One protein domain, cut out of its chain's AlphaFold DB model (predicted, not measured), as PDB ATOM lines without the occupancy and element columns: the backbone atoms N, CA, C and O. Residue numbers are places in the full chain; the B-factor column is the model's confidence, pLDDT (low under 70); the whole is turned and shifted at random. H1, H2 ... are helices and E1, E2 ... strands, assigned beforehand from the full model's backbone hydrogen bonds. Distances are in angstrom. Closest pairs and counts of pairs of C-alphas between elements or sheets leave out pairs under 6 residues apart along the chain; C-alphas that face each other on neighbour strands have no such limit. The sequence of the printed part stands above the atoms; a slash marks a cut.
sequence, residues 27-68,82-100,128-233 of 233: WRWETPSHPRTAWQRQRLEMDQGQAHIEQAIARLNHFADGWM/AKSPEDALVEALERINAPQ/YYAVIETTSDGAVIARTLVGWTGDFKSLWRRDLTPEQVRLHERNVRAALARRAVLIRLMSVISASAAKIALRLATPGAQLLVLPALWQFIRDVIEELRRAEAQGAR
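This is residues 27 to 68, 82 to 100 and 128 to 233 of the 233 residues of an uncharacterized protein of Chloroflexi bacterium (UniProt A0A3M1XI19). A small four-stranded sheet covers the first half of one long helix, H3, on one face, while the other face of the sheet is bare. H1 runs beside H3, H4 folds back from the far end of H3 to make a loose three-helix bundle with both, and the short H2 packs on H4. The 167 printed residues hold four named helices and four named strands, along the chain E1 H1 H2 E2 E3 E4 H3 H4; the sheet, in the order E1 E2 E3 E4, is mixed, and the class is mixed, helices and strands. The whole is loose and elongated, with a radius of gyration of the C-alphas of 20.2 A and spans of 67 by 36 by 23 A.

The sheet is made of E1, residues 27 to 30, E2, residues 130 to 136, E3, residues 139 to 146, and E4, residues 152 to 156. E1 begins at C-alpha 27 (41.259, -28.107, 40.604). H3, residues 162 to 199, is 56.1 A long and begins at C-alpha 162 (32.122, -11.073, 30.021). H1, residues 35 to 66, is 46.2 A long; H4, residues 205 to 231, is 39.4 A long and ends at C-alpha 231 (58.135, -28.781, 31.175). H2 is residues 85 to 97.

E2, E3 and E4 form a meander, each strand the antiparallel neighbour of the one before. N 132 and O 144 are 2.9 A apart between E2 and E3, and N 145 and O 153 are 2.8 A apart between E3 and E4. E1 is parallel to E2, with N 29 and O 133 at 2.9 A. H3 is on the sheet, two layers, at a height over the sheet of 7.1 A; the closest C-alphas of E2 and H3 are those of Thr 134 and His 168, 5.9 A. H1 touches H3 at residues 178 to 196 of H3 alone, at a shallow tilt of 10 degrees, the same way; the closest C-alphas are those of Ala 64 and Ser 192, 5.7 A. H3 and H4 form a helical hairpin, with the C-alphas of Ala 197 and Gln 206 closest at 5.2 A. H4 touches H2, closest at the C-alphas of Ala 92 and Ala 212, 5.9 A. Every O i to N i+4 pair is within hydrogen-bond range in H1, H2 and H3, and 20 of 23 are in H4.

The C-alphas of Pro 99 and Asp 159 are farthest apart, at 67.8 A. Residues 69 to 81 and 101 to 127 are not printed, leaving gaps of 24.0 A and 42.1 A between C-alphas. Of the links printed whole, none is long. The mean pLDDT of the printed part is 78.0; 40 residues are under 70, among them 201 to 208 and 227 to 233.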
ATOM      1  N   TRP A  27      40.373 -28.643  41.627       68.88
ATOM      2  CA  TRP A  27      41.259 -28.107  40.604       68.88
ATOM      3  C   TRP A  27      41.155 -26.588  40.624       68.88
ATOM      4  O   TRP A  27      40.168 -26.008  40.165       68.88
ATOM      5  N   ARG A  28      42.173 -25.948  41.202       76.62
ATOM      6  CA  ARG A  28      42.292 -24.492  41.223       76.62
ATOM      7  C   ARG A  28      43.063 -24.025  40.007       76.62
ATOM      8  O   ARG A  28      44.202 -24.437  39.804       76.62
ATOM      9  N   TRP A  29      42.429 -23.164  39.221       71.50
ATOM     10  CA  TRP A  29      43.081 -22.458  38.134       71.50
ATOM     11  C   TRP A  29      43.380 -21.025  38.562       71.50
ATOM     12  O   TRP A  29      42.460 -20.208  38.678       71.50
ATOM     13  N   GLU A  30      44.659 -20.726  38.785       72.19
ATOM     14  CA  GLU A  30      45.122 -19.354  38.964       72.19
ATOM     15  C   GLU A  30      45.390 -18.732  37.600       72.19
ATOM     16  O   GLU A  30      46.141 -19.264  36.782       72.19
ATOM     17  N   THR A  31      44.731 -17.608  37.334       65.81
ATOM     18  CA  THR A  31      44.908 -16.909  36.064       65.81
ATOM     19  C   THR A  31      46.054 -15.910  36.201       65.81
ATOM     20  O   THR A  31      45.939 -14.979  36.999       65.81
ATOM     21  N   PRO A  32      47.147 -16.046  35.434       67.19
ATOM     22  CA  PRO A  32      48.189 -15.031  35.411       67.19
ATOM     23  C   PRO A  32      47.683 -13.753  34.736       67.19
ATOM     24  O   PRO A  32      46.876 -13.785  33.804       67.19
ATOM     25  N   SER A  33      48.228 -12.617  35.158       66.75
ATOM     26  CA  SER A  33      47.886 -11.269  34.681       66.75
ATOM     27  C   SER A  33      48.154 -11.029  33.182       66.75
ATOM     28  O   SER A  33      47.669 -10.049  32.619       66.75
ATOM     29  N   HIS A  34      48.858 -11.941  32.495       72.62
ATOM     30  CA  HIS A  34      49.085 -11.920  31.043       72.62
ATOM     31  C   HIS A  34      48.418 -13.117  30.338       72.62
ATOM     32  O   HIS A  34      49.063 -14.141  30.097       72.62
ATOM     33  N   PRO A  35      47.132 -13.005  29.955       69.50
ATOM     34  CA  PRO A  35      46.330 -14.164  29.578       69.50
ATOM     35  C   PRO A  35      46.835 -14.873  28.313       69.50
ATOM     36  O   PRO A  35      46.947 -16.092  28.307       69.50
ATOM     37  N   ARG A  36      47.183 -14.167  27.227       75.00
ATOM     38  CA  ARG A  36      47.456 -14.839  25.933       75.00
ATOM     39  C   ARG A  36      48.662 -15.783  25.949       75.00
ATOM     40  O   ARG A  36      48.546 -16.907  25.467       75.00
ATOM     41  N   THR A  37      49.804 -15.338  26.465       77.19
ATOM     42  CA  THR A  37      51.047 -16.131  26.441       77.19
ATOM     43  C   THR A  37      51.041 -17.244  27.484       77.19
ATOM     44  O   THR A  37      51.636 -18.295  27.258       77.19
ATOM     45  N   ALA A  38      50.342 -17.049  28.604       77.81
ATOM     46  CA  ALA A  38      50.111 -18.104  29.582       77.81
ATOM     47  C   ALA A  38      49.207 -19.212  29.027       77.81
ATOM     48  O   ALA A  38      49.535 -20.387  29.150       77.81
ATOM     49  N   TRP A  39      48.127 -18.838  28.332       74.88
ATOM     50  CA  TRP A  39      47.195 -19.795  27.733       74.88
ATOM     51  C   TRP A  39      47.842 -20.689  26.671       74.88
ATOM     52  O   TRP A  39      47.523 -21.873  26.585       74.88
ATOM     53  N   GLN A  40      48.749 -20.142  25.856       82.25
ATOM     54  CA  GLN A  40      49.471 -20.933  24.856       82.25
ATOM     55  C   GLN A  40      50.425 -21.944  25.498       82.25
ATOM     56  O   GLN A  40      50.431 -23.100  25.083       82.25
ATOM     57  N   ARG A  41      51.185 -21.529  26.521       81.25
ATOM     58  CA  ARG A  41      52.085 -22.425  27.264       81.25
ATOM     59  C   ARG A  41      51.324 -23.550  27.946       81.25
ATOM     60  O   ARG A  41      51.618 -24.710  27.707       81.25
ATOM     61  N   GLN A  42      50.274 -23.203  28.675       79.06
ATOM     62  CA  GLN A  42      49.410 -24.172  29.331       79.06
ATOM     63  C   GLN A  42      48.827 -25.191  28.345       79.06
ATOM     64  O   GLN A  42      48.775 -26.381  28.637       79.06
ATOM     65  N   ARG A  43      48.370 -24.743  27.170       82.25
ATOM     66  CA  ARG A  43      47.850 -25.661  26.152       82.25
ATOM     67  C   ARG A  43      48.935 -26.615  25.654       82.25
ATOM     68  O   ARG A  43      48.668 -27.802  25.541       82.25
ATOM     69  N   LEU A  44      50.138 -26.106  25.405       82.88
ATOM     70  CA  LEU A  44      51.274 -26.927  24.995       82.88
ATOM     71  C   LEU A  44      51.646 -27.959  26.071       82.88
ATOM     72  O   LEU A  44      51.840 -29.126  25.746       82.88
ATOM     73  N   GLU A  45      51.685 -27.553  27.340       80.75
ATOM     74  CA  GLU A  45      51.925 -28.444  28.485       80.75
ATOM     75  C   GLU A  45      50.847 -29.536  28.582       80.75
ATOM     76  O   GLU A  45      51.155 -30.704  28.818       80.75
ATOM     77  N   MET A  46      49.578 -29.181  28.350       78.25
ATOM     78  CA  MET A  46      48.473 -30.144  28.322       78.25
ATOM     79  C   MET A  46      48.593 -31.133  27.161       78.25
ATOM     80  O   MET A  46      48.397 -32.330  27.372       78.25
ATOM     81  N   ASP A  47      48.928 -30.655  25.961       82.12
ATOM     82  CA  ASP A  47      49.089 -31.496  24.773       82.12
ATOM     83  C   ASP A  47      50.271 -32.472  24.957       82.12
ATOM     84  O   ASP A  47      50.154 -33.662  24.657       82.12
ATOM     85  N   GLN A  48      51.384 -32.006  25.539       82.88
ATOM     86  CA  GLN A  48      52.527 -32.854  25.899       82.88
ATOM     87  C   GLN A  48      52.153 -33.894  26.960       82.88
ATOM     88  O   GLN A  48      52.410 -35.085  26.778       82.88
ATOM     89  N   GLY A  49      51.497 -33.476  28.047       79.12
ATOM     90  CA  GLY A  49      51.037 -34.384  29.099       79.12
ATOM     91  C   GLY A  49      50.084 -35.459  28.567       79.12
ATOM     92  O   GLY A  49      50.203 -36.629  28.934       79.12
ATOM     93  N   GLN A  50      49.183 -35.100  27.648       82.06
ATOM     94  CA  GLN A  50      48.299 -36.063  26.999       82.06
ATOM     95  C   GLN A  50      49.077 -37.082  26.158       82.06
ATOM     96  O   GLN A  50      48.815 -38.279  26.281       82.06
ATOM     97  N   ALA A  51      50.051 -36.642  25.358       83.38
ATOM     98  CA  ALA A  51      50.877 -37.543  24.554       83.38
ATOM     99  C   ALA A  51      51.650 -38.551  25.425       83.38
ATOM    100  O   ALA A  51      51.686 -39.740  25.106       83.38
ATOM    101  N   HIS A  52      52.194 -38.111  26.565       79.25
ATOM    102  CA  HIS A  52      52.858 -39.000  27.523       79.25
ATOM    103  C   HIS A  52      51.906 -40.051  28.109       79.25
ATOM    104  O   HIS A  52      52.266 -41.226  28.208       79.25
ATOM    105  N   ILE A  53      50.673 -39.664  28.455       77.25
ATOM    106  CA  ILE A  53      49.661 -40.606  28.956       77.25
ATOM    107  C   ILE A  53      49.273 -41.617  27.875       77.25
ATOM    108  O   ILE A  53      49.167 -42.810  28.157       77.25
ATOM    109  N   GLU A  54      49.070 -41.165  26.638       82.81
ATOM    110  CA  GLU A  54      48.747 -42.046  25.513       82.81
ATOM    111  C   GLU A  54      49.882 -43.035  25.225       82.81
ATOM    112  O   GLU A  54      49.624 -44.220  24.999       82.81
ATOM    113  N   GLN A  55      51.136 -42.588  25.327       83.38
ATOM    114  CA  GLN A  55      52.299 -43.459  25.221       83.38
ATOM    115  C   GLN A  55      52.336 -44.494  26.355       83.38
ATOM    116  O   GLN A  55      52.510 -45.679  26.079       83.38
ATOM    117  N   ALA A  56      52.115 -44.091  27.611       78.94
ATOM    118  CA  ALA A  56      52.065 -45.014  28.751       78.94
ATOM    119  C   ALA A  56      50.940 -46.059  28.603       78.94
ATOM    120  O   ALA A  56      51.149 -47.248  28.842       78.94
ATOM    121  N   ILE A  57      49.763 -45.637  28.125       81.44
ATOM    122  CA  ILE A  57      48.643 -46.521  27.764       81.44
ATOM    123  C   ILE A  57      49.067 -47.544  26.706       81.44
ATOM    124  O   ILE A  57      48.762 -48.732  26.836       81.44
ATOM    125  N   ALA A  58      49.756 -47.100  25.654       84.62
ATOM    126  CA  ALA A  58      50.214 -47.976  24.584       84.62
ATOM    127  C   ALA A  58      51.250 -48.993  25.088       84.62
ATOM    128  O   ALA A  58      51.119 -50.180  24.783       84.62
ATOM    129  N   ARG A  59      52.219 -48.561  25.913       83.44
ATOM    130  CA  ARG A  59      53.221 -49.446  26.533       83.44
ATOM    131  C   ARG A  59      52.569 -50.507  27.417       83.44
ATOM    132  O   ARG A  59      52.876 -51.686  27.264       83.44
ATOM    133  N   LEU A  60      51.621 -50.120  28.274       79.00
ATOM    134  CA  LEU A  60      50.933 -51.064  29.157       79.00
ATOM    135  C   LEU A  60      50.097 -52.089  28.380       79.00
ATOM    136  O   LEU A  60      50.140 -53.276  28.694       79.00
ATOM    137  N   ASN A  61      49.360 -51.652  27.353       82.88
ATOM    138  CA  ASN A  61      48.609 -52.574  26.499       82.88
ATOM    139  C   ASN A  61      49.548 -53.541  25.774       82.88
ATOM    140  O   ASN A  61      49.302 -54.745  25.776       82.88
ATOM    141  N   HIS A  62      50.649 -53.031  25.216       83.00
ATOM    142  CA  HIS A  62      51.654 -53.860  24.561       83.00
ATOM    143  C   HIS A  62      52.253 -54.898  25.522       83.00
ATOM    144  O   HIS A  62      52.356 -56.072  25.172       83.00
ATOM    145  N   PHE A  63      52.578 -54.493  26.754       80.44
ATOM    146  CA  PHE A  63      53.038 -55.394  27.809       80.44
ATOM    147  C   PHE A  63      51.996 -56.477  28.127       80.44
ATOM    148  O   PHE A  63      52.306 -57.670  28.117       80.44
ATOM    149  N   ALA A  64      50.744 -56.077  28.360       79.75
ATOM    150  CA  ALA A  64      49.666 -56.991  28.719       79.75
ATOM    151  C   ALA A  64      49.298 -57.961  27.584       79.75
ATOM    152  O   ALA A  64      48.897 -59.094  27.861       79.75
ATOM    153  N   ASP A  65      49.406 -57.545  26.323       82.38
ATOM    154  CA  ASP A  65      49.130 -58.390  25.155       82.38
ATOM    155  C   ASP A  65      50.319 -59.298  24.807       82.38
ATOM    156  O   ASP A  65      50.124 -60.413  24.326       82.38
ATOM    157  N   GLY A  66      51.545 -58.862  25.110       78.19
ATOM    158  CA  GLY A  66      52.772 -59.625  24.890       78.19
ATOM    159  C   GLY A  66      53.012 -60.779  25.872       78.19
ATOM    160  O   GLY A  66      53.936 -61.565  25.634       78.19
ATOM    161  N   TRP A  67      52.215 -60.884  26.942       73.94
ATOM    162  CA  TRP A  67      52.315 -61.933  27.962       73.94
ATOM    163  C   TRP A  67      51.451 -63.153  27.604       73.94
ATOM    164  O   TRP A  67      50.216 -63.087  27.607       73.94
ATOM    165  N   MET A  68      52.096 -64.289  27.320       70.31
ATOM    166  CA  MET A  68      51.414 -65.566  27.099       70.31
ATOM    167  C   MET A  68      51.144 -66.311  28.422       70.31
ATOM    168  O   MET A  68      51.998 -66.300  29.311       70.31
ATOM    169  N   ALA A  82      67.025 -47.795  32.902       52.16
ATOM    170  CA  ALA A  82      66.873 -48.575  34.125       52.16
ATOM    171  C   ALA A  82      65.875 -47.918  35.105       52.16
ATOM    172  O   ALA A  82      66.156 -46.837  35.629       52.16
ATOM    173  N   LYS A  83      64.767 -48.634  35.376       65.19
ATOM    174  CA  LYS A  83      63.599 -48.301  36.227       65.19
ATOM    175  C   LYS A  83      62.421 -47.639  35.505       65.19
ATOM    176  O   LYS A  83      61.991 -46.546  35.880       65.19
ATOM    177  N   SER A  84      61.854 -48.326  34.518       70.69
ATOM    178  CA  SER A  84      60.506 -48.010  34.034       70.69
ATOM    179  C   SER A  84      59.429 -48.501  35.029       70.69
ATOM    180  O   SER A  84      59.675 -49.463  35.764       70.69
ATOM    181  N   PRO A  85      58.236 -47.874  35.098       69.38
ATOM    182  CA  PRO A  85      57.105 -48.397  35.879       69.38
ATOM    183  C   PRO A  85      56.753 -49.848  35.524       69.38
ATOM    184  O   PRO A  85      56.329 -50.628  36.375       69.38
ATOM    185  N   GLU A  86      56.953 -50.223  34.263       74.56
ATOM    186  CA  GLU A  86      56.763 -51.576  33.758       74.56
ATOM    187  C   GLU A  86      57.747 -52.572  34.401       74.56
ATOM    188  O   GLU A  86      57.335 -53.675  34.761       74.56
ATOM    189  N   ASP A  87      59.004 -52.178  34.646       74.81
ATOM    190  CA  ASP A  87      59.988 -53.016  35.354       74.81
ATOM    191  C   ASP A  87      59.571 -53.264  36.809       74.81
ATOM    192  O   ASP A  87      59.646 -54.390  37.298       74.81
ATOM    193  N   ALA A  88      59.072 -52.228  37.494       75.50
ATOM    194  CA  ALA A  88      58.568 -52.351  38.863       75.50
ATOM    195  C   ALA A  88      57.339 -53.276  38.940       75.50
ATOM    196  O   ALA A  88      57.198 -54.056  39.887       75.50
ATOM    197  N   LEU A  89      56.466 -53.232  37.924       74.81
ATOM    198  CA  LEU A  89      55.328 -54.143  37.812       74.81
ATOM    199  C   LEU A  89      55.791 -55.590  37.598       74.81
ATOM    200  O   LEU A  89      55.266 -56.493  38.249       74.81
ATOM    201  N   VAL A  90      56.775 -55.818  36.724       79.62
ATOM    202  CA  VAL A  90      57.358 -57.152  36.504       79.62
ATOM    203  C   VAL A  90      57.969 -57.689  37.794       79.62
ATOM    204  O   VAL A  90      57.611 -58.792  38.199       79.62
ATOM    205  N   GLU A  91      58.791 -56.901  38.490       77.19
ATOM    206  CA  GLU A  91      59.405 -57.303  39.761       77.19
ATOM    207  C   GLU A  91      58.344 -57.675  40.812       77.19
ATOM    208  O   GLU A  91      58.454 -58.689  41.509       77.19
ATOM    209  N   ALA A  92      57.270 -56.885  40.909       73.94
ATOM    210  CA  ALA A  92      56.165 -57.177  41.812       73.94
ATOM    211  C   ALA A  92      55.451 -58.491  41.446       73.94
ATOM    212  O   ALA A  92      55.148 -59.296  42.329       73.94
ATOM    213  N   LEU A  93      55.215 -58.741  40.155       73.88
ATOM    214  CA  LEU A  93      54.580 -59.969  39.669       73.88
ATOM    215  C   LEU A  93      55.470 -61.206  39.850       73.88
ATOM    216  O   LEU A  93      54.964 -62.275  40.193       73.88
ATOM    217  N   GLU A  94      56.784 -61.081  39.661       77.44
ATOM    218  CA  GLU A  94      57.749 -62.150  39.940       77.44
ATOM    219  C   GLU A  94      57.757 -62.518  41.423       77.44
ATOM    220  O   GLU A  94      57.710 -63.700  41.768       77.44
ATOM    221  N   ARG A  95      57.721 -61.514  42.310       72.81
ATOM    222  CA  ARG A  95      57.631 -61.726  43.760       72.81
ATOM    223  C   ARG A  95      56.352 -62.469  44.153       72.81
ATOM    224  O   ARG A  95      56.405 -63.355  45.001       72.81
ATOM    225  N   ILE A  96      55.228 -62.149  43.511       68.88
ATOM    226  CA  ILE A  96      53.941 -62.835  43.719       68.88
ATOM    227  C   ILE A  96      53.989 -64.284  43.202       68.88
ATOM    228  O   ILE A  96      53.408 -65.177  43.815       68.88
ATOM    229  N   ASN A  97      54.693 -64.536  42.095       66.62
ATOM    230  CA  ASN A  97      54.833 -65.874  41.510       66.62
ATOM    231  C   ASN A  97      55.904 -66.750  42.180       66.62
ATOM    232  O   ASN A  97      55.979 -67.948  41.883       66.62
ATOM    233  N   ALA A  98      56.725 -66.199  43.079       69.19
ATOM    234  CA  ALA A  98      57.783 -66.945  43.748       69.19
ATOM    235  C   ALA A  98      57.210 -68.122  44.576       69.19
ATOM    236  O   ALA A  98      56.271 -67.934  45.354       69.19
ATOM    237  N   PRO A  99      57.788 -69.342  44.495       59.59
ATOM    238  CA  PRO A  99      57.274 -70.536  45.184       59.59
ATOM    239  C   PRO A  99      57.128 -70.378  46.704       59.59
ATOM    240  O   PRO A  99      56.279 -71.019  47.318       59.59
ATOM    241  N   GLN A 100      57.942 -69.505  47.296       56.38
ATOM    242  CA  GLN A 100      57.997 -69.206  48.728       56.38
ATOM    243  C   GLN A 100      56.747 -68.451  49.223       56.38
ATOM    244  O   GLN A 100      56.433 -68.506  50.408       56.38
ATOM    245  N   TYR A 128      33.431 -37.080  42.493       68.44
ATOM    246  CA  TYR A 128      32.981 -36.070  41.535       68.44
ATOM    247  C   TYR A 128      33.778 -36.186  40.236       68.44
ATOM    248  O   TYR A 128      34.950 -36.583  40.246       68.44
ATOM    249  N   TYR A 129      33.155 -35.825  39.108       72.81
ATOM    250  CA  TYR A 129      33.873 -35.810  37.839       72.81
ATOM    251  C   TYR A 129      34.951 -34.726  37.883       72.81
ATOM    252  O   TYR A 129      36.119 -35.036  37.676       72.81
ATOM    253  N   ALA A 130      34.596 -33.488  38.241       82.19
ATOM    254  CA  ALA A 130      35.558 -32.412  38.487       82.19
ATOM    255  C   ALA A 130      34.946 -31.288  39.340       82.19
ATOM    256  O   ALA A 130      33.755 -31.003  39.239       82.19
ATOM    257  N   VAL A 131      35.774 -30.611  40.139       88.44
ATOM    258  CA  VAL A 131      35.452 -29.308  40.741       88.44
ATOM    259  C   VAL A 131      36.471 -28.309  40.219       88.44
ATOM    260  O   VAL A 131      37.664 -28.469  40.471       88.44
ATOM    261  N   ILE A 132      36.000 -27.314  39.470       91.25
ATOM    262  CA  ILE A 132      36.831 -26.307  38.813       91.25
ATOM    263  C   ILE A 132      36.610 -24.972  39.503       91.25
ATOM    264  O   ILE A 132      35.506 -24.430  39.462       91.25
ATOM    265  N   GLU A 133      37.664 -24.421  40.090       94.12
ATOM    266  CA  GLU A 133      37.681 -23.060  40.618       94.12
ATOM    267  C   GLU A 133      38.484 -22.159  39.693       94.12
ATOM    268  O   GLU A 133      39.587 -22.501  39.270       94.12
ATOM    269  N   THR A 134      37.934 -20.993  39.375       91.94
ATOM    270  CA  THR A 134      38.660 -19.937  38.669       91.94
ATOM    271  C   THR A 134      38.837 -18.757  39.595       91.94
ATOM    272  O   THR A 134      37.853 -18.221  40.116       91.94
ATOM    273  N   THR A 135      40.090 -18.354  39.782       91.25
ATOM    274  CA  THR A 135      40.454 -17.169  40.551       91.25
ATOM    275  C   THR A 135      40.924 -16.042  39.629       91.25
ATOM    276  O   THR A 135      41.532 -16.274  38.580       91.25
ATOM    277  N   SER A 136      40.604 -14.810  40.025       86.75
ATOM    278  CA  SER A 136      41.103 -13.557  39.448       86.75
ATOM    279  C   SER A 136      41.482 -12.655  40.610       86.75
ATOM    280  O   SER A 136      40.682 -12.495  41.534       86.75
ATOM    281  N   ASP A 137      42.694 -12.103  40.585       86.00
ATOM    282  CA  ASP A 137      43.181 -11.162  41.606       86.00
ATOM    283  C   ASP A 137      43.079 -11.722  43.039       86.00
ATOM    284  O   ASP A 137      42.673 -11.045  43.978       86.00
ATOM    285  N   GLY A 138      43.385 -13.015  43.194       86.25
ATOM    286  CA  GLY A 138      43.321 -13.724  44.478       86.25
ATOM    287  C   GLY A 138      41.910 -14.082  44.962       86.25
ATOM    288  O   GLY A 138      41.776 -14.765  45.975       86.25
ATOM    289  N   ALA A 139      40.853 -13.690  44.244       87.88
ATOM    290  CA  ALA A 139      39.470 -13.998  44.597       87.88
ATOM    291  C   ALA A 139      38.877 -15.075  43.679       87.88
ATOM    292  O   ALA A 139      39.056 -15.040  42.462       87.88
ATOM    293  N   VAL A 140      38.112 -16.015  44.244       91.69
ATOM    294  CA  VAL A 140      37.324 -16.976  43.454       91.69
ATOM    295  C   VAL A 140      36.195 -16.219  42.758       91.69
ATOM    296  O   VAL A 140      35.342 -15.617  43.408       91.69
ATOM    297  N   ILE A 141      36.201 -16.245  41.429       94.00
ATOM    298  CA  ILE A 141      35.200 -15.562  40.604       94.00
ATOM    299  C   ILE A 141      34.109 -16.516  40.110       94.00
ATOM    300  O   ILE A 141      32.978 -16.101  39.859       94.00
ATOM    301  N   ALA A 142      34.438 -17.801  39.993       94.50
ATOM    302  CA  ALA A 142      33.512 -18.832  39.564       94.50
ATOM    303  C   ALA A 142      33.961 -20.214  40.048       94.50
ATOM    304  O   ALA A 142      35.160 -20.506  40.114       94.50
ATOM    305  N   ARG A 143      32.989 -21.076  40.348       94.50
ATOM    306  CA  ARG A 143      33.202 -22.484  40.687       94.50
ATOM    307  C   ARG A 143      32.204 -23.336  39.916       94.50
ATOM    308  O   ARG A 143      31.008 -23.117  40.041       94.50
ATOM    309  N   THR A 144      32.676 -24.338  39.186       94.12
ATOM    310  CA  THR A 144      31.815 -25.313  38.505       94.12
ATOM    311  C   THR A 144      32.046 -26.703  39.075       94.12
ATOM    312  O   THR A 144      33.173 -27.196  39.088       94.12
ATOM    313  N   LEU A 145      30.970 -27.337  39.539       91.12
ATOM    314  CA  LEU A 145      30.929 -28.759  39.856       91.12
ATOM    315  C   LEU A 145      30.436 -29.524  38.632       91.12
ATOM    316  O   LEU A 145      29.444 -29.134  38.013       91.12
ATOM    317  N   VAL A 146      31.118 -30.618  38.319       88.56
ATOM    318  CA  VAL A 146      30.772 -31.527  37.231       88.56
ATOM    319  C   VAL A 146      30.476 -32.893  37.832       88.56
ATOM    320  O   VAL A 146      31.329 -33.478  38.514       88.56
ATOM    321  N   GLY A 147      29.266 -33.396  37.601       84.75
ATOM    322  CA  GLY A 147      28.882 -34.755  37.956       84.75
ATOM    323  C   GLY A 147      29.241 -35.761  36.860       84.75
ATOM    324  O   GLY A 147      29.548 -35.407  35.722       84.75
ATOM    325  N   TRP A 148      29.216 -37.050  37.202       80.75
ATOM    326  CA  TRP A 148      29.532 -38.138  36.264       80.75
ATOM    327  C   TRP A 148      28.549 -38.257  35.107       80.75
ATOM    328  O   TRP A 148      28.910 -38.772  34.054       80.75
ATOM    329  N   THR A 149      27.323 -37.765  35.291       82.12
ATOM    330  CA  THR A 149      26.301 -37.766  34.241       82.12
ATOM    331  C   THR A 149      26.464 -36.617  33.246       82.12
ATOM    332  O   THR A 149      25.657 -36.481  32.332       82.12
ATOM    333  N   GLY A 150      27.513 -35.799  33.400       82.81
ATOM    334  CA  GLY A 150      27.719 -34.598  32.594       82.81
ATOM    335  C   GLY A 150      26.839 -33.430  33.036       82.81
ATOM    336  O   GLY A 150      26.681 -32.467  32.294       82.81
ATOM    337  N   ASP A 151      26.255 -33.502  34.231       89.00
ATOM    338  CA  ASP A 151      25.554 -32.393  34.857       89.00
ATOM    339  C   ASP A 151      26.554 -31.349  35.370       89.00
ATOM    340  O   ASP A 151      27.574 -31.674  35.982       89.00
ATOM    341  N   PHE A 152      26.244 -30.076  35.120       92.50
ATOM    342  CA  PHE A 152      27.061 -28.937  35.522       92.50
ATOM    343  C   PHE A 152      26.298 -28.074  36.520       92.50
ATOM    344  O   PHE A 152      25.148 -27.696  36.285       92.50
ATOM    345  N   LYS A 153      26.952 -27.717  37.624       92.94
ATOM    346  CA  LYS A 153      26.455 -26.718  38.575       92.94
ATOM    347  C   LYS A 153      27.509 -25.644  38.752       92.94
ATOM    348  O   LYS A 153      28.556 -25.901  39.342       92.94
ATOM    349  N   SER A 154      27.223 -24.452  38.245       93.19
ATOM    350  CA  SER A 154      28.143 -23.319  38.292       93.19
ATOM    351  C   SER A 154      27.653 -22.263  39.274       93.19
ATOM    352  O   SER A 154      26.511 -21.813  39.209       93.19
ATOM    353  N   LEU A 155      28.541 -21.868  40.178       93.81
ATOM    354  CA  LEU A 155      28.406 -20.703  41.033       93.81
ATOM    355  C   LEU A 155      29.258 -19.576  40.464       93.81
ATOM    356  O   LEU A 155      30.434 -19.768  40.155       93.81
ATOM    357  N   TRP A 156      28.660 -18.396  40.376       94.69
ATOM    358  CA  TRP A 156      29.248 -17.222  39.752       94.69
ATOM    359  C   TRP A 156      29.219 -16.045  40.725       94.69
ATOM    360  O   TRP A 156      28.220 -15.836  41.421       94.69
ATOM    361  N   ARG A 157      30.294 -15.251  40.764       93.19
ATOM    362  CA  ARG A 157      30.275 -13.945  41.435       93.19
ATOM    363  C   ARG A 157      29.326 -13.002  40.681       93.19
ATOM    364  O   ARG A 157      29.212 -13.081  39.461       93.19
ATOM    365  N   ARG A 158      28.607 -12.125  41.391       91.44
ATOM    366  CA  ARG A 158      27.552 -11.282  40.782       91.44
ATOM    367  C   ARG A 158      28.088 -10.223  39.811       91.44
ATOM    368  O   ARG A 158      27.373  -9.805  38.913       91.44
ATOM    369  N   ASP A 159      29.325  -9.797  40.004       92.75
ATOM    370  CA  ASP A 159      30.014  -8.690  39.334       92.75
ATOM    371  C   ASP A 159      30.972  -9.162  38.225       92.75
ATOM    372  O   ASP A 159      31.972  -8.511  37.925       92.75
ATOM    373  N   LEU A 160      30.698 -10.320  37.622       92.94
ATOM    374  CA  LEU A 160      31.552 -10.883  36.582       92.94
ATOM    375  C   LEU A 160      31.483 -10.100  35.275       92.94
ATOM    376  O   LEU A 160      30.419  -9.872  34.702       92.94
ATOM    377  N   THR A 161      32.656  -9.791  34.738       93.56
ATOM    378  CA  THR A 161      32.784  -9.275  33.375       93.56
ATOM    379  C   THR A 161      32.611 -10.396  32.339       93.56
ATOM    380  O   THR A 161      32.933 -11.557  32.614       93.56
ATOM    381  N   PRO A 162      32.200 -10.080  31.095       93.19
ATOM    382  CA  PRO A 162      32.122 -11.073  30.021       93.19
ATOM    383  C   PRO A 162      33.445 -11.804  29.749       93.19
ATOM    384  O   PRO A 162      33.444 -12.963  29.337       93.19
ATOM    385  N   GLU A 163      34.588 -11.151  29.980       90.06
ATOM    386  CA  GLU A 163      35.896 -11.786  29.804       90.06
ATOM    387  C   GLU A 163      36.182 -12.825  30.893       90.06
ATOM    388  O   GLU A 163      36.686 -13.905  30.587       90.06
ATOM    389  N   GLN A 164      35.795 -12.547  32.140       90.81
ATOM    390  CA  GLN A 164      35.912 -13.493  33.250       90.81
ATOM    391  C   GLN A 164      34.993 -14.712  33.076       90.81
ATOM    392  O   GLN A 164      35.390 -15.828  33.411       90.81
ATOM    393  N   VAL A 165      33.806 -14.531  32.488       93.88
ATOM    394  CA  VAL A 165      32.926 -15.655  32.119       93.88
ATOM    395  C   VAL A 165      33.609 -16.549  31.081       93.88
ATOM    396  O   VAL A 165      33.799 -17.740  31.326       93.88
ATOM    397  N   ARG A 166      34.089 -15.971  29.970       92.88
ATOM    398  CA  ARG A 166      34.827 -16.717  28.930       92.88
ATOM    399  C   ARG A 166      36.091 -17.385  29.461       92.88
ATOM    400  O   ARG A 166      36.525 -18.420  28.956       92.88
ATOM    401  N   LEU A 167      36.753 -16.764  30.431       88.81
ATOM    402  CA  LEU A 167      37.907 -17.333  31.111       88.81
ATOM    403  C   LEU A 167      37.517 -18.592  31.899       88.81
ATOM    404  O   LEU A 167      38.145 -19.633  31.711       88.81
ATOM    405  N   HIS A 168      36.456 -18.530  32.709       93.06
ATOM    406  CA  HIS A 168      35.969 -19.700  33.441       93.06
ATOM    407  C   HIS A 168      35.537 -20.827  32.499       93.06
ATOM    408  O   HIS A 168      35.915 -21.975  32.709       93.06
ATOM    409  N   GLU A 169      34.814 -20.518  31.420       93.75
ATOM    410  CA  GLU A 169      34.405 -21.517  30.422       93.75
ATOM    411  C   GLU A 169      35.604 -22.244  29.796       93.75
ATOM    412  O   GLU A 169      35.580 -23.466  29.616       93.75
ATOM    413  N   ARG A 170      36.683 -21.508  29.493       89.81
ATOM    414  CA  ARG A 170      37.942 -22.086  29.005       89.81
ATOM    415  C   ARG A 170      38.583 -22.997  30.052       89.81
ATOM    416  O   ARG A 170      38.966 -24.113  29.704       89.81
ATOM    417  N   ASN A 171      38.634 -22.565  31.314       89.12
ATOM    418  CA  ASN A 171      39.148 -23.371  32.427       89.12
ATOM    419  C   ASN A 171      38.345 -24.664  32.609       89.12
ATOM    420  O   ASN A 171      38.928 -25.738  32.752       89.12
ATOM    421  N   VAL A 172      37.013 -24.584  32.542       91.88
ATOM    422  CA  VAL A 172      36.133 -25.755  32.620       91.88
ATOM    423  C   VAL A 172      36.431 -26.715  31.470       91.88
ATOM    424  O   VAL A 172      36.683 -27.891  31.718       91.88
ATOM    425  N   ARG A 173      36.493 -26.235  30.221       90.75
ATOM    426  CA  ARG A 173      36.796 -27.090  29.060       90.75
ATOM    427  C   ARG A 173      38.159 -27.777  29.181       90.75
ATOM    428  O   ARG A 173      38.259 -28.971  28.905       90.75
ATOM    429  N   ALA A 174      39.184 -27.045  29.612       85.50
ATOM    430  CA  ALA A 174      40.523 -27.589  29.823       85.50
ATOM    431  C   ALA A 174      40.528 -28.683  30.909       85.50
ATOM    432  O   ALA A 174      41.051 -29.778  30.693       85.50
ATOM    433  N   ALA A 175      39.879 -28.430  32.048       86.38
ATOM    434  CA  ALA A 175      39.770 -29.404  33.132       86.38
ATOM    435  C   ALA A 175      39.021 -30.678  32.701       86.38
ATOM    436  O   ALA A 175      39.452 -31.786  33.023       86.38
ATOM    437  N   LEU A 176      37.935 -30.536  31.931       88.62
ATOM    438  CA  LEU A 176      37.176 -31.674  31.403       88.62
ATOM    439  C   LEU A 176      38.011 -32.540  30.455       88.62
ATOM    440  O   LEU A 176      37.964 -33.765  30.567       88.62
ATOM    441  N   ALA A 177      38.784 -31.918  29.556       85.44
ATOM    442  CA  ALA A 177      39.668 -32.628  28.634       85.44
ATOM    443  C   ALA A 177      40.727 -33.441  29.396       85.44
ATOM    444  O   ALA A 177      40.876 -34.640  29.165       85.44
ATOM    445  N   ARG A 178      41.379 -32.826  30.395       82.06
ATOM    446  CA  ARG A 178      42.354 -33.513  31.259       82.06
ATOM    447  C   ARG A 178      41.724 -34.689  32.004       82.06
ATOM    448  O   ARG A 178      42.320 -35.761  32.115       82.06
ATOM    449  N   ARG A 179      40.498 -34.514  32.498       83.69
ATOM    450  CA  ARG A 179      39.783 -35.568  33.222       83.69
ATOM    451  C   ARG A 179      39.399 -36.741  32.322       83.69
ATOM    452  O   ARG A 179      39.530 -37.882  32.760       83.69
ATOM    453  N   ALA A 180      38.995 -36.481  31.080       84.38
ATOM    454  CA  ALA A 180      38.679 -37.529  30.111       84.38
ATOM    455  C   ALA A 180      39.898 -38.424  29.829       84.38
ATOM    456  O   ALA A 180      39.782 -39.650  29.824       84.38
ATOM    457  N   VAL A 181      41.083 -37.819  29.680       80.44
ATOM    458  CA  VAL A 181      42.346 -38.551  29.502       80.44
ATOM    459  C   VAL A 181      42.675 -39.406  30.731       80.44
ATOM    460  O   VAL A 181      43.009 -40.581  30.588       80.44
ATOM    461  N   LEU A 182      42.510 -38.866  31.943       77.88
ATOM    462  CA  LEU A 182      42.752 -39.616  33.179       77.88
ATOM    463  C   LEU A 182      41.802 -40.812  33.334       77.88
ATOM    464  O   LEU A 182      42.237 -41.898  33.708       77.88
ATOM    465  N   ILE A 183      40.513 -40.636  33.034       82.69
ATOM    466  CA  ILE A 183      39.533 -41.733  33.084       82.69
ATOM    467  C   ILE A 183      39.908 -42.817  32.079       82.69
ATOM    468  O   ILE A 183      39.919 -43.994  32.430       82.69
ATOM    469  N   ARG A 184      40.285 -42.428  30.855       82.94
ATOM    470  CA  ARG A 184      40.756 -43.369  29.835       82.94
ATOM    471  C   ARG A 184      41.980 -44.151  30.311       82.94
ATOM    472  O   ARG A 184      42.001 -45.369  30.160       82.94
ATOM    473  N   LEU A 185      42.960 -43.477  30.918       79.00
ATOM    474  CA  LEU A 185      44.128 -44.122  31.521       79.00
ATOM    475  C   LEU A 185      43.708 -45.142  32.582       79.00
ATOM    476  O   LEU A 185      44.127 -46.293  32.517       79.00
ATOM    477  N   MET A 186      42.831 -44.759  33.513       76.56
ATOM    478  CA  MET A 186      42.330 -45.678  34.537       76.56
ATOM    479  C   MET A 186      41.625 -46.893  33.923       76.56
ATOM    480  O   MET A 186      41.912 -48.015  34.326       76.56
ATOM    481  N   SER A 187      40.765 -46.702  32.915       78.62
ATOM    482  CA  SER A 187      40.089 -47.810  32.225       78.62
ATOM    483  C   SER A 187      41.072 -48.769  31.552       78.62
ATOM    484  O   SER A 187      40.907 -49.983  31.660       78.62
ATOM    485  N   VAL A 188      42.113 -48.247  30.895       79.38
ATOM    486  CA  VAL A 188      43.170 -49.070  30.282       79.38
ATOM    487  C   VAL A 188      43.929 -49.856  31.342       79.38
ATOM    488  O   VAL A 188      44.167 -51.052  31.159       79.38
ATOM    489  N   ILE A 189      44.293 -49.212  32.453       77.88
ATOM    490  CA  ILE A 189      45.005 -49.885  33.535       77.88
ATOM    491  C   ILE A 189      44.131 -50.984  34.136       77.88
ATOM    492  O   ILE A 189      44.604 -52.105  34.284       77.88
ATOM    493  N   SER A 190      42.849 -50.721  34.402       73.44
ATOM    494  CA  SER A 190      41.909 -51.732  34.899       73.44
ATOM    495  C   SER A 190      41.706 -52.895  33.919       73.44
ATOM    496  O   SER A 190      41.635 -54.048  34.340       73.44
ATOM    497  N   ALA A 191      41.653 -52.630  32.612       77.56
ATOM    498  CA  ALA A 191      41.546 -53.686  31.605       77.56
ATOM    499  C   ALA A 191      42.827 -54.536  31.534       77.56
ATOM    500  O   ALA A 191      42.763 -55.765  31.499       77.56
ATOM    501  N   SER A 192      43.994 -53.890  31.564       76.38
ATOM    502  CA  SER A 192      45.304 -54.556  31.549       76.38
ATOM    503  C   SER A 192      45.528 -55.375  32.820       76.38
ATOM    504  O   SER A 192      45.964 -56.520  32.756       76.38
ATOM    505  N   ALA A 193      45.128 -54.830  33.966       73.69
ATOM    506  CA  ALA A 193      45.073 -55.505  35.253       73.69
ATOM    507  C   ALA A 193      44.256 -56.797  35.206       73.69
ATOM    508  O   ALA A 193      44.739 -57.844  35.628       73.69
ATOM    509  N   ALA A 194      43.036 -56.739  34.665       74.94
ATOM    510  CA  ALA A 194      42.178 -57.912  34.538       74.94
ATOM    511  C   ALA A 194      42.810 -58.980  33.628       74.94
ATOM    512  O   ALA A 194      42.814 -60.162  33.973       74.94
ATOM    513  N   LYS A 195      43.413 -58.561  32.505       78.81
ATOM    514  CA  LYS A 195      44.169 -59.450  31.609       78.81
ATOM    515  C   LYS A 195      45.349 -60.122  32.323       78.81
ATOM    516  O   LYS A 195      45.584 -61.309  32.121       78.81
ATOM    517  N   ILE A 196      46.091 -59.381  33.146       75.69
ATOM    518  CA  ILE A 196      47.210 -59.898  33.949       75.69
ATOM    519  C   ILE A 196      46.705 -60.891  35.003       75.69
ATOM    520  O   ILE A 196      47.212 -62.007  35.091       75.69
ATOM    521  N   ALA A 197      45.669 -60.518  35.755       73.69
ATOM    522  CA  ALA A 197      45.077 -61.354  36.794       73.69
ATOM    523  C   ALA A 197      44.570 -62.694  36.240       73.69
ATOM    524  O   ALA A 197      44.810 -63.736  36.846       73.69
ATOM    525  N   LEU A 198      43.931 -62.687  35.063       75.44
ATOM    526  CA  LEU A 198      43.433 -63.903  34.413       75.44
ATOM    527  C   LEU A 198      44.561 -64.863  33.998       75.44
ATOM    528  O   LEU A 198      44.355 -66.073  33.955       75.44
ATOM    529  N   ARG A 199      45.752 -64.337  33.691       75.25
ATOM    530  CA  ARG A 199      46.907 -65.141  33.257       75.25
ATOM    531  C   ARG A 199      47.735 -65.702  34.406       75.25
ATOM    532  O   ARG A 199      48.570 -66.576  34.177       75.25
ATOM    533  N   LEU A 200      47.504 -65.246  35.633       71.56
ATOM    534  CA  LEU A 200      48.134 -65.829  36.807       71.56
ATOM    535  C   LEU A 200      47.505 -67.190  37.102       71.56
ATOM    536  O   LEU A 200      46.382 -67.294  37.587       71.56
ATOM    537  N   ALA A 201      48.272 -68.242  36.816       64.44
ATOM    538  CA  ALA A 201      47.869 -69.637  36.990       64.44
ATOM    539  C   ALA A 201      47.766 -70.080  38.464       64.44
ATOM    540  O   ALA A 201      47.391 -71.219  38.737       64.44
ATOM    541  N   THR A 202      48.112 -69.211  39.420       66.38
ATOM    542  CA  THR A 202      48.147 -69.536  40.851       66.38
ATOM    543  C   THR A 202      46.828 -69.140  41.528       66.38
ATOM    544  O   THR A 202      46.526 -67.943  41.611       66.38
ATOM    545  N   PRO A 203      46.052 -70.101  42.071       62.28
ATOM    546  CA  PRO A 203      44.887 -69.795  42.899       62.28
ATOM    547  C   PRO A 203      45.280 -68.872  44.062       62.28
ATOM    548  O   PRO A 203      46.246 -69.147  44.769       62.28
ATOM    549  N   GLY A 204      44.570 -67.756  44.238       62.81
ATOM    550  CA  GLY A 204      44.840 -66.763  45.291       62.81
ATOM    551  C   GLY A 204      45.818 -65.636  44.916       62.81
ATOM    552  O   GLY A 204      45.710 -64.547  45.476       62.81
ATOM    553  N   ALA A 205      46.685 -65.811  43.909       65.31
ATOM    554  CA  ALA A 205      47.607 -64.750  43.464       65.31
ATOM    555  C   ALA A 205      46.884 -63.541  42.844       65.31
ATOM    556  O   ALA A 205      47.399 -62.426  42.853       65.31
ATOM    557  N   GLN A 206      45.657 -63.743  42.363       66.69
ATOM    558  CA  GLN A 206      44.793 -62.700  41.803       66.69
ATOM    559  C   GLN A 206      44.491 -61.575  42.809       66.69
ATOM    560  O   GLN A 206      44.343 -60.426  42.404       66.69
ATOM    561  N   LEU A 207      44.443 -61.879  44.112       66.69
ATOM    562  CA  LEU A 207      44.218 -60.871  45.155       66.69
ATOM    563  C   LEU A 207      45.468 -60.012  45.402       66.69
ATOM    564  O   LEU A 207      45.352 -58.817  45.663       66.69
ATOM    565  N   LEU A 208      46.660 -60.596  45.249       67.12
ATOM    566  CA  LEU A 208      47.949 -59.922  45.464       67.12
ATOM    567  C   LEU A 208      48.366 -59.018  44.293       67.12
ATOM    568  O   LEU A 208      49.250 -58.179  44.433       67.12
ATOM    569  N   VAL A 209      47.712 -59.156  43.141       70.12
ATOM    570  CA  VAL A 209      47.936 -58.307  41.960       70.12
ATOM    571  C   VAL A 209      47.435 -56.884  42.172       70.12
ATOM    572  O   VAL A 209      48.002 -55.941  41.623       70.12
ATOM    573  N   LEU A 210      46.386 -56.707  42.976       68.50
ATOM    574  CA  LEU A 210      45.748 -55.407  43.176       68.50
ATOM    575  C   LEU A 210      46.706 -54.365  43.795       68.50
ATOM    576  O   LEU A 210      46.808 -53.275  43.226       68.50
ATOM    577  N   PRO A 211      47.474 -54.671  44.865       66.81
ATOM    578  CA  PRO A 211      48.507 -53.766  45.377       66.81
ATOM    579  C   PRO A 211      49.594 -53.414  44.352       66.81
ATOM    580  O   PRO A 211      49.959 -52.246  44.222       66.81
ATOM    581  N   ALA A 212      50.082 -54.396  43.584       69.56
ATOM    582  CA  ALA A 212      51.113 -54.175  42.566       69.56
ATOM    583  C   ALA A 212      50.625 -53.234  41.452       69.56
ATOM    584  O   ALA A 212      51.330 -52.312  41.044       69.56
ATOM    585  N   LEU A 213      49.378 -53.409  41.011       68.94
ATOM    586  CA  LEU A 213      48.741 -52.511  40.049       68.94
ATOM    587  C   LEU A 213      48.540 -51.109  40.606       68.94
ATOM    588  O   LEU A 213      48.711 -50.132  39.882       68.94
ATOM    589  N   TRP A 214      48.174 -50.988  41.881       69.19
ATOM    590  CA  TRP A 214      48.054 -49.684  42.515       69.19
ATOM    591  C   TRP A 214      49.396 -48.957  42.584       69.19
ATOM    592  O   TRP A 214      49.451 -47.753  42.325       69.19
ATOM    593  N   GLN A 215      50.477 -49.681  42.877       69.44
ATOM    594  CA  GLN A 215      51.821 -49.119  42.848       69.44
ATOM    595  C   GLN A 215      52.190 -48.641  41.438       69.44
ATOM    596  O   GLN A 215      52.594 -47.493  41.290       69.44
ATOM    597  N   PHE A 216      51.910 -49.434  40.400       71.06
ATOM    598  CA  PHE A 216      52.088 -49.008  39.008       71.06
ATOM    599  C   PHE A 216      51.285 -47.737  38.674       71.06
ATOM    600  O   PHE A 216      51.826 -46.789  38.110       71.06
ATOM    601  N   ILE A 217      50.003 -47.673  39.063       68.81
ATOM    602  CA  ILE A 217      49.161 -46.479  38.865       68.81
ATOM    603  C   ILE A 217      49.804 -45.256  39.522       68.81
ATOM    604  O   ILE A 217      49.856 -44.184  38.916       68.81
ATOM    605  N   ARG A 218      50.286 -45.401  40.760       71.38
ATOM    606  CA  ARG A 218      50.972 -44.323  41.472       71.38
ATOM    607  C   ARG A 218      52.240 -43.884  40.756       71.38
ATOM    608  O   ARG A 218      52.418 -42.682  40.585       71.38
ATOM    609  N   ASP A 219      53.067 -44.825  40.319       70.06
ATOM    610  CA  ASP A 219      54.338 -44.535  39.656       70.06
ATOM    611  C   ASP A 219      54.110 -43.797  38.329       70.06
ATOM    612  O   ASP A 219      54.786 -42.806  38.059       70.06
ATOM    613  N   VAL A 220      53.076 -44.180  37.568       68.25
ATOM    614  CA  VAL A 220      52.645 -43.472  36.350       68.25
ATOM    615  C   VAL A 220      52.127 -42.064  36.666       68.25
ATOM    616  O   VAL A 220      52.462 -41.107  35.968       68.25
ATOM    617  N   ILE A 221      51.334 -41.893  37.729       67.56
ATOM    618  CA  ILE A 221      50.869 -40.561  38.160       67.56
ATOM    619  C   ILE A 221      52.054 -39.688  38.598       67.56
ATOM    620  O   ILE A 221      52.080 -38.490  38.312       67.56
ATOM    621  N   GLU A 222      53.033 -40.256  39.298       71.69
ATOM    622  CA  GLU A 222      54.242 -39.554  39.730       71.69
ATOM    623  C   GLU A 222      55.171 -39.220  38.553       71.69
ATOM    624  O   GLU A 222      55.785 -38.153  38.553       71.69
ATOM    625  N   GLU A 223      55.273 -40.084  37.541       70.56
ATOM    626  CA  GLU A 223      55.965 -39.802  36.275       70.56
ATOM    627  C   GLU A 223      55.296 -38.638  35.535       70.56
ATOM    628  O   GLU A 223      55.975 -37.682  35.165       70.56
ATOM    629  N   LEU A 224      53.964 -38.648  35.427       64.50
ATOM    630  CA  LEU A 224      53.209 -37.564  34.800       64.50
ATOM    631  C   LEU A 224      53.416 -36.227  35.524       64.50
ATOM    632  O   LEU A 224      53.692 -35.212  34.891       64.50
ATOM    633  N   ARG A 225      53.351 -36.221  36.862       69.81
ATOM    634  CA  ARG A 225      53.623 -35.017  37.667       69.81
ATOM    635  C   ARG A 225      55.049 -34.503  37.472       69.81
ATOM    636  O   ARG A 225      55.263 -33.293  37.463       69.81
ATOM    637  N   ARG A 226      56.029 -35.403  37.337       73.44
ATOM    638  CA  ARG A 226      57.429 -35.036  37.075       73.44
ATOM    639  C   ARG A 226      57.603 -34.441  35.681       73.44
ATOM    640  O   ARG A 226      58.287 -33.430  35.568       73.44
ATOM    641  N   ALA A 227      56.962 -35.017  34.665       66.69
ATOM    642  CA  ALA A 227      56.966 -34.477  33.307       66.69
ATOM    643  C   ALA A 227      56.352 -33.065  33.267       66.69
ATOM    644  O   ALA A 227      56.950 -32.151  32.705       66.69
ATOM    645  N   GLU A 228      55.229 -32.856  33.963       60.69
ATOM    646  CA  GLU A 228      54.597 -31.535  34.109       60.69
ATOM    647  C   GLU A 228      55.525 -30.518  34.804       60.69
ATOM    648  O   GLU A 228      55.652 -29.383  34.356       60.69
ATOM    649  N   ALA A 229      56.232 -30.918  35.868       65.50
ATOM    650  CA  ALA A 229      57.152 -30.034  36.589       65.50
ATOM    651  C   ALA A 229      58.448 -29.712  35.817       65.50
ATOM    652  O   ALA A 229      59.068 -28.676  36.064       65.50
ATOM    653  N   GLN A 230      58.884 -30.599  34.918       62.12
ATOM    654  CA  GLN A 230      60.073 -30.407  34.083       62.12
ATOM    655  C   GLN A 230      59.782 -29.558  32.843       62.12
ATOM    656  O   GLN A 230      60.641 -28.772  32.462       62.12
ATOM    657  N   GLY A 231      58.579 -29.657  32.266       50.78
ATOM    658  CA  GLY A 231      58.135 -28.781  31.175       50.78
ATOM    659  C   GLY A 231      57.919 -27.318  31.589       50.78
ATOM    660  O   GLY A 231      57.875 -26.440  30.733       50.78
ATOM    661  N   ALA A 232      57.825 -27.044  32.895       46.12
ATOM    662  CA  ALA A 232      57.670 -25.700  33.453       46.12
ATOM    663  C   ALA A 232      59.000 -24.948  33.705       46.12
ATOM    664  O   ALA A 232      58.966 -23.820  34.204       46.12
ATOM    665  N   ARG A 233      60.159 -25.562  33.414       40.69
ATOM    666  CA  ARG A 233      61.498 -24.953  33.538       40.69
ATOM    667  C   ARG A 233      62.041 -24.528  32.182       40.69
ATOM    668  O   ARG A 233      62.667 -23.447  32.148       40.69
TER     669      ARG A 233